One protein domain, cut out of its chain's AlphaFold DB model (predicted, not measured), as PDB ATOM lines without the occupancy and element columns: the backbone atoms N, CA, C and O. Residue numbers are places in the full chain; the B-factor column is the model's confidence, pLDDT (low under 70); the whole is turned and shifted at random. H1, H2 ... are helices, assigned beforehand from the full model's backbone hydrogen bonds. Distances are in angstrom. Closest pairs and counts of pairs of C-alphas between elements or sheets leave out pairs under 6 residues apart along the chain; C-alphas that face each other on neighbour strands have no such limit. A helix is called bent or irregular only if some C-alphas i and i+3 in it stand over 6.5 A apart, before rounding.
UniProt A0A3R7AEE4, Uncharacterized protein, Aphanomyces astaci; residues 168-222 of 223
ATOM      1  N   GLY A 168    -132.283 -37.849  -7.913       87.50
ATOM      2  CA  GLY A 168    -131.958 -39.034  -7.116       87.50
ATOM      3  C   GLY A 168    -132.431 -40.324  -7.785       87.50
ATOM      4  O   GLY A 168    -131.681 -41.297  -7.861       87.50
ATOM      5  N   LEU A 169    -133.636 -40.308  -8.365       86.94
ATOM      6  CA  LEU A 169    -134.179 -41.452  -9.100       86.94
ATOM      7  C   LEU A 169    -133.387 -41.730 -10.388       86.94
ATOM      8  O   LEU A 169    -133.163 -42.889 -10.736       86.94
ATOM      9  N   TYR A 170    -132.922 -40.685 -11.077       88.94
ATOM     10  CA  TYR A 170    -132.043 -40.831 -12.240       88.94
ATOM     11  C   TYR A 170    -130.709 -41.496 -11.870       88.94
ATOM     12  O   TYR A 170    -130.326 -42.479 -12.502       88.94
ATOM     13  N   ILE A 171    -130.039 -41.022 -10.813       88.75
ATOM     14  CA  ILE A 171    -128.776 -41.607 -10.334       88.75
ATOM     15  C   ILE A 171    -128.971 -43.083  -9.976       88.75
ATOM     16  O   ILE A 171    -128.159 -43.926 -10.354       88.75
ATOM     17  N   HIS A 172    -130.070 -43.416  -9.298       89.81
ATOM     18  CA  HIS A 172    -130.385 -44.795  -8.940       89.81
ATOM     19  C   HIS A 172    -130.571 -45.698 -10.173       89.81
ATOM     20  O   HIS A 172    -130.010 -46.795 -10.230       89.81
ATOM     21  N   ARG A 173    -131.288 -45.227 -11.202       88.25
ATOM     22  CA  ARG A 173    -131.460 -45.961 -12.469       88.25
ATOM     23  C   ARG A 173    -130.134 -46.169 -13.200       88.25
ATOM     24  O   ARG A 173    -129.908 -47.247 -13.738       88.25
ATOM     25  N   VAL A 174    -129.246 -45.173 -13.193       88.62
ATOM     26  CA  VAL A 174    -127.908 -45.272 -13.803       88.62
ATOM     27  C   VAL A 174    -127.028 -46.278 -13.055       88.62
ATOM     28  O   VAL A 174    -126.397 -47.118 -13.691       88.62
ATOM     29  N   LYS A 175    -127.036 -46.263 -11.715       87.56
ATOM     30  CA  LYS A 175    -126.337 -47.276 -10.908       87.56
ATOM     31  C   LYS A 175    -126.851 -48.682 -11.206       87.56
ATOM     32  O   LYS A 175    -126.058 -49.576 -11.472       87.56
ATOM     33  N   THR A 176    -128.170 -48.850 -11.253       86.62
ATOM     34  CA  THR A 176    -128.809 -50.134 -11.585       86.62
ATOM     35  C   THR A 176    -128.429 -50.602 -12.993       86.62
ATOM     36  O   THR A 176    -128.144 -51.778 -13.194       86.62
ATOM     37  N   PHE A 177    -128.352 -49.684 -13.961       87.06
ATOM     38  CA  PHE A 177    -127.893 -49.973 -15.321       87.06
ATOM     39  C   PHE A 177    -126.436 -50.458 -15.358       87.06
ATOM     40  O   PHE A 177    -126.140 -51.451 -16.020       87.06
ATOM     41  N   PHE A 178    -125.530 -49.804 -14.625       87.31
ATOM     42  CA  PHE A 178    -124.131 -50.234 -14.547       87.31
ATOM     43  C   PHE A 178    -123.962 -51.566 -13.809       87.31
ATOM     44  O   PHE A 178    -123.225 -52.425 -14.290       87.31
ATOM     45  N   MET A 179    -124.708 -51.786 -12.721       83.31
ATOM     46  CA  MET A 179    -124.747 -53.074 -12.022       83.31
ATOM     47  C   MET A 179    -125.259 -54.197 -12.933       83.31
ATOM     48  O   MET A 179    -124.651 -55.259 -13.001       83.31
ATOM     49  N   ALA A 180    -126.332 -53.956 -13.693       82.75
ATOM     50  CA  ALA A 180    -126.882 -54.938 -14.626       82.75
ATOM     51  C   ALA A 180    -125.912 -55.282 -15.771       82.75
ATOM     52  O   ALA A 180    -125.868 -56.426 -16.221       82.75
ATOM     53  N   LYS A 181    -125.098 -54.310 -16.204       80.31
ATOM     54  CA  LYS A 181    -124.021 -54.499 -17.187       80.31
ATOM     55  C   LYS A 181    -122.726 -55.071 -16.607       80.31
ATOM     56  O   LYS A 181    -121.780 -55.281 -17.362       80.31
ATOM     57  N   ASN A 182    -122.694 -55.350 -15.304       79.69
ATOM     58  CA  ASN A 182    -121.528 -55.845 -14.575       79.69
ATOM     59  C   ASN A 182    -120.302 -54.911 -14.665       79.69
ATOM     60  O   ASN A 182    -119.156 -55.349 -14.705       79.69
ATOM     61  N   LEU A 183    -120.547 -53.598 -14.724       80.00
ATOM     62  CA  LEU A 183    -119.499 -52.582 -14.764       80.00
ATOM     63  C   LEU A 183    -119.145 -52.170 -13.334       80.00
ATOM     64  O   LEU A 183    -119.848 -51.369 -12.716       80.00
ATOM     65  N   ASN A 184    -118.046 -52.718 -12.811       78.31
ATOM     66  CA  ASN A 184    -117.536 -52.355 -11.493       78.31
ATOM     67  C   ASN A 184    -116.665 -51.090 -11.582       78.31
ATOM     68  O   ASN A 184    -115.462 -51.162 -11.833       78.31
ATOM     69  N   TYR A 185    -117.296 -49.927 -11.418       73.62
ATOM     70  CA  TYR A 185    -116.626 -48.625 -11.491       73.62
ATOM     71  C   TYR A 185    -115.849 -48.261 -10.212       73.62
ATOM     72  O   TYR A 185    -115.116 -47.285 -10.234       73.62
ATOM     73  N   GLU A 186    -115.988 -49.011  -9.112       75.75
ATOM     74  CA  GLU A 186    -115.305 -48.702  -7.841       75.75
ATOM     75  C   GLU A 186    -113.884 -49.281  -7.765       75.75
ATOM     76  O   GLU A 186    -113.070 -48.821  -6.972       75.75
ATOM     77  N   GLN A 187    -113.573 -50.289  -8.586       72.06
ATOM     78  CA  GLN A 187    -112.298 -51.020  -8.532       72.06
ATOM     79  C   GLN A 187    -111.397 -50.782  -9.750       72.06
ATOM     80  O   GLN A 187    -110.239 -51.194  -9.739       72.06
ATOM     81  N   ASN A 188    -111.909 -50.167 -10.821       79.00
ATOM     82  CA  ASN A 188    -111.193 -50.054 -12.090       79.00
ATOM     83  C   ASN A 188    -111.358 -48.662 -12.721       79.00
ATOM     84  O   ASN A 188    -112.421 -48.326 -13.245       79.00
ATOM     85  N   GLU A 189    -110.269 -47.893 -12.733       79.94
ATOM     86  CA  GLU A 189    -110.208 -46.512 -13.236       79.94
ATOM     87  C   GLU A 189    -110.579 -46.402 -14.732       79.94
ATOM     88  O   GLU A 189    -111.220 -45.445 -15.170       79.94
ATOM     89  N   VAL A 190    -110.266 -47.426 -15.537       77.69
ATOM     90  CA  VAL A 190    -110.602 -47.460 -16.973       77.69
ATOM     91  C   VAL A 190    -112.110 -47.635 -17.181       77.69
ATOM     92  O   VAL A 190    -112.707 -47.018 -18.071       77.69
ATOM     93  N   VAL A 191    -112.750 -48.462 -16.350       79.31
ATOM     94  CA  VAL A 191    -114.206 -48.670 -16.368       79.31
ATOM     95  C   VAL A 191    -114.927 -47.431 -15.842       79.31
ATOM     96  O   VAL A 191    -115.932 -47.022 -16.425       79.31
ATOM     97  N   GLU A 192    -114.390 -46.788 -14.807       81.00
ATOM     98  CA  GLU A 192    -114.909 -45.528 -14.273       81.00
ATOM     99  C   GLU A 192    -114.928 -44.423 -15.342       81.00
ATOM    100  O   GLU A 192    -115.982 -43.835 -15.613       81.00
ATOM    101  N   ALA A 193    -113.804 -44.203 -16.036       82.75
ATOM    102  CA  ALA A 193    -113.706 -43.221 -17.116       82.75
ATOM    103  C   ALA A 193    -114.728 -43.485 -18.240       82.75
ATOM    104  O   ALA A 193    -115.339 -42.553 -18.780       82.75
ATOM    105  N   ARG A 194    -114.971 -44.761 -18.566       80.94
ATOM    106  CA  ARG A 194    -115.975 -45.174 -19.557       80.94
ATOM    107  C   ARG A 194    -117.404 -44.898 -19.076       80.94
ATOM    108  O   ARG A 194    -118.188 -44.321 -19.833       80.94
ATOM    109  N   CYS A 195    -117.745 -45.249 -17.837       84.38
ATOM    110  CA  CYS A 195    -119.053 -44.959 -17.237       84.38
ATOM    111  C   CYS A 195    -119.336 -43.448 -17.214       84.38
ATOM    112  O   CYS A 195    -120.413 -43.005 -17.628       84.38
ATOM    113  N   LEU A 196    -118.341 -42.642 -16.828       85.62
ATOM    114  CA  LEU A 196    -118.417 -41.181 -16.853       85.62
ATOM    115  C   LEU A 196    -118.634 -40.640 -18.270       85.62
ATOM    116  O   LEU A 196    -119.462 -39.747 -18.468       85.62
ATOM    117  N   ALA A 197    -117.952 -41.197 -19.274       84.50
ATOM    118  CA  ALA A 197    -118.156 -40.815 -20.668       84.50
ATOM    119  C   ALA A 197    -119.605 -41.069 -21.126       84.50
ATOM    120  O   ALA A 197    -120.194 -40.206 -21.779       84.50
ATOM    121  N   MET A 198    -120.211 -42.198 -20.736       84.00
ATOM    122  CA  MET A 198    -121.601 -42.522 -21.086       84.00
ATOM    123  C   MET A 198    -122.620 -41.600 -20.397       84.00
ATOM    124  O   MET A 198    -123.595 -41.184 -21.016       84.00
ATOM    125  N   VAL A 199    -122.401 -41.220 -19.136       86.06
ATOM    126  CA  VAL A 199    -123.277 -40.243 -18.457       86.06
ATOM    127  C   VAL A 199    -123.118 -38.849 -19.077       86.06
ATOM    128  O   VAL A 199    -124.098 -38.129 -19.298       86.06
ATOM    129  N   LYS A 200    -121.883 -38.467 -19.423       86.44
ATOM    130  CA  LYS A 200    -121.568 -37.178 -20.050       86.44
ATOM    131  C   LYS A 200    -122.248 -37.011 -21.409       86.44
ATOM    132  O   LYS A 200    -122.692 -35.904 -21.719       86.44
ATOM    133  N   THR A 201    -122.362 -38.066 -22.218       85.94
ATOM    134  CA  THR A 201    -123.057 -37.992 -23.516       85.94
ATOM    135  C   THR A 201    -124.556 -37.746 -23.350       85.94
ATOM    136  O   THR A 201    -125.093 -36.882 -24.047       85.94
ATOM    137  N   VAL A 202    -125.213 -38.402 -22.385       84.38
ATOM    138  CA  VAL A 202    -126.636 -38.174 -22.065       84.38
ATOM    139  C   VAL A 202    -126.874 -36.719 -21.658       84.38
ATOM    140  O   VAL A 202    -127.714 -36.032 -22.242       84.38
ATOM    141  N   LEU A 203    -126.080 -36.196 -20.719       82.12
ATOM    142  CA  LEU A 203    -126.221 -34.813 -20.250       82.12
ATOM    143  C   LEU A 203    -125.887 -33.780 -21.340       82.12
ATOM    144  O   LEU A 203    -126.537 -32.735 -21.442       82.12
ATOM    145  N   LYS A 204    -124.907 -34.069 -22.205       82.56
ATOM    146  CA  LYS A 204    -124.584 -33.220 -23.361       82.56
ATOM    147  C   LYS A 204    -125.756 -33.151 -24.343       82.56
ATOM    148  O   LYS A 204    -126.101 -32.054 -24.786       82.56
ATOM    149  N   ALA A 205    -126.397 -34.283 -24.639       79.81
ATOM    150  CA  ALA A 205    -127.564 -34.334 -25.519       79.81
ATOM    151  C   ALA A 205    -128.721 -33.472 -24.985       79.81
ATOM    152  O   ALA A 205    -129.369 -32.758 -25.754       79.81
ATOM    153  N   LEU A 206    -128.929 -33.449 -23.667       79.94
ATOM    154  CA  LEU A 206    -129.919 -32.574 -23.036       79.94
ATOM    155  C   LEU A 206    -129.613 -31.100 -23.170       79.94
ATOM    156  O   LEU A 206    -130.500 -30.313 -23.503       79.94
ATOM    157  N   ARG A 207    -128.355 -30.715 -22.950       77.06
ATOM    158  CA  ARG A 207    -127.938 -29.323 -23.117       77.06
ATOM    159  C   ARG A 207    -128.180 -28.850 -24.552       77.06
ATOM    160  O   ARG A 207    -128.648 -27.731 -24.751       77.06
ATOM    161  N   CYS A 208    -127.917 -29.703 -25.542       76.38
ATOM    162  CA  CYS A 208    -128.210 -29.420 -26.948       76.38
ATOM    163  C   CYS A 208    -129.720 -29.298 -27.224       76.38
ATOM    164  O   CYS A 208    -130.124 -28.359 -27.911       76.38
ATOM    165  N   ARG A 209    -130.564 -30.179 -26.660       73.00
ATOM    166  CA  ARG A 209    -132.033 -30.080 -26.799       73.00
ATOM    167  C   ARG A 209    -132.600 -28.810 -26.158       73.00
ATOM    168  O   ARG A 209    -133.390 -28.126 -26.802       73.00
ATOM    169  N   LYS A 210    -132.165 -28.446 -24.943       72.19
ATOM    170  CA  LYS A 210    -132.604 -27.202 -24.277       72.19
ATOM    171  C   LYS A 210    -132.227 -25.951 -25.077       72.19
ATOM    172  O   LYS A 210    -133.047 -25.045 -25.175       72.19
ATOM    173  N   ARG A 211    -131.039 -25.905 -25.700       70.94
ATOM    174  CA  ARG A 211    -130.658 -24.781 -26.579       70.94
ATOM    175  C   ARG A 211    -131.572 -24.663 -27.797       70.94
ATOM    176  O   ARG A 211    -132.085 -23.578 -28.032       70.94
ATOM    177  N   LYS A 212    -131.821 -25.768 -28.510       68.31
ATOM    178  CA  LYS A 212    -132.729 -25.770 -29.670       68.31
ATOM    179  C   LYS A 212    -134.151 -25.354 -29.284       68.31
ATOM    180  O   LYS A 212    -134.746 -24.529 -29.958       68.31
ATOM    181  N   SER A 213    -134.676 -25.857 -28.164       64.69
ATOM    182  CA  SER A 213    -136.003 -25.465 -27.663       64.69
ATOM    183  C   SER A 213    -136.075 -23.978 -27.280       64.69
ATOM    184  O   SER A 213    -137.043 -23.310 -27.629       64.69
ATOM    185  N   GLY A 214    -135.041 -23.431 -26.632       66.31
ATOM    186  CA  GLY A 214    -134.970 -21.999 -26.313       66.31
ATOM    187  C   GLY A 214    -134.766 -21.096 -27.535       66.31
ATOM    188  O   GLY A 214    -135.117 -19.922 -27.507       66.31
ATOM    189  N   GLU A 215    -134.201 -21.617 -28.620       62.97
ATOM    190  CA  GLU A 215    -134.076 -20.909 -29.896       62.97
ATOM    191  C   GLU A 215    -135.410 -20.868 -30.646       62.97
ATOM    192  O   GLU A 215    -135.841 -19.791 -31.042       62.97
ATOM    193  N   VAL A 216    -136.131 -21.992 -30.710       63.06
ATOM    194  CA  VAL A 216    -137.489 -22.058 -31.278       63.06
ATOM    195  C   VAL A 216    -138.466 -21.162 -30.507       63.06
ATOM    196  O   VAL A 216    -139.248 -20.443 -31.120       63.06
ATOM    197  N   ARG A 217    -138.383 -21.128 -29.168       59.62
ATOM    198  CA  ARG A 217    -139.236 -20.260 -28.337       59.62
ATOM    199  C   ARG A 217    -138.964 -18.767 -28.568       59.62
ATOM    200  O   ARG A 217    -139.904 -17.997 -28.699       59.62
ATOM    201  N   ARG A 218    -137.692 -18.374 -28.723       60.94
ATOM    202  CA  ARG A 218    -137.301 -16.988 -29.050       60.94
ATOM    203  C   ARG A 218    -137.698 -16.548 -30.462       60.94
ATOM    204  O   ARG A 218    -137.783 -15.349 -30.700       60.94
ATOM    205  N   VAL A 219    -137.879 -17.484 -31.394       63.00
ATOM    206  CA  VAL A 219    -138.394 -17.199 -32.743       63.00
ATOM    207  C   VAL A 219    -139.922 -17.091 -32.725       63.00
ATOM    208  O   VAL A 219    -140.465 -16.206 -33.374       63.00
ATOM    209  N   ALA A 220    -140.604 -17.922 -31.932       60.50
ATOM    210  CA  ALA A 220    -142.058 -17.870 -31.767       60.50
ATOM    211  C   ALA A 220    -142.552 -16.614 -31.020       60.50
ATOM    212  O   ALA A 220    -143.643 -16.151 -31.300       60.50
ATOM    213  N   GLU A 221    -141.758 -16.040 -30.110       60.03
ATOM    214  CA  GLU A 221    -142.088 -14.787 -29.395       60.03
ATOM    215  C   GLU A 221    -141.815 -13.508 -30.221       60.03
ATOM    216  O   GLU A 221    -142.060 -12.403 -29.744       60.03
ATOM    217  N   ARG A 222    -141.272 -13.633 -31.443       57.56
ATOM    218  CA  ARG A 222    -141.007 -12.508 -32.368       57.56
ATOM    219  C   ARG A 222    -142.041 -12.371 -33.493       57.56
ATOM    220  O   ARG A 222    -141.883 -11.480 -34.326       57.56
TER     221      ARG A 222
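Overview. This is residues 168 to 222 of the 223 residues of an uncharacterized protein of Aphanomyces astaci (UniProt A0A3R7AEE4). One long straight helix, H2, makes the length of this rod-shaped model; a much shorter helix, H1, comes before it, and after a looped link the chain folds back so that the first part of H2 runs past H1 at a slant, the two close but not clearly touching. The far part of H2 sticks out free, from residue 200 on, with no other part beside it. The printed part has 55 residues with two named helices, H1 then H2 along the chain, and no named strand; the class is all helix. The whole is extended, with a radius of gyration of the C-alphas of 16.3 A and spans of 53 by 22 by 15 A.

Arrangement. H2, residues 189 to 220, and H1, residues 168 to 180, are close but not clearly touching, with 1 pair of C-alphas within 8 A. Their closest C-alphas are those of Phe 178 and Cys 195, 7.8 A apart. The two helices run opposite ways at a steep tilt of 42 degrees. Their centres are 17.7 A apart. In H1 and H2 every O i to N i+4 pair is within hydrogen-bond range.

Along the chain. H2 has 32 residues and measures 46.7 A from C-alpha 189 at (-110.208, -46.512, -13.236) to C-alpha 220 at (-142.058, -17.870, -31.767). H1 has 13 residues and measures 18.3 A, beginning with C-alpha 168 at (-131.958, -39.034, -7.116). Neither helix is bent.

Size, cuts and confidence. The C-alphas of Gln 187 and Arg 222 are the two farthest apart, at 53.6 A. Residues 200 to 222, of which 200 to 220 belong to H2, stand free; without them the body has 32 residues and spans 25 by 17 by 12 A. The link from H1 to H2, 8 residues, is short but not tight. The printed part has no cut. Its mean pLDDT is 78.1, and residues 212 to 222 are under 70.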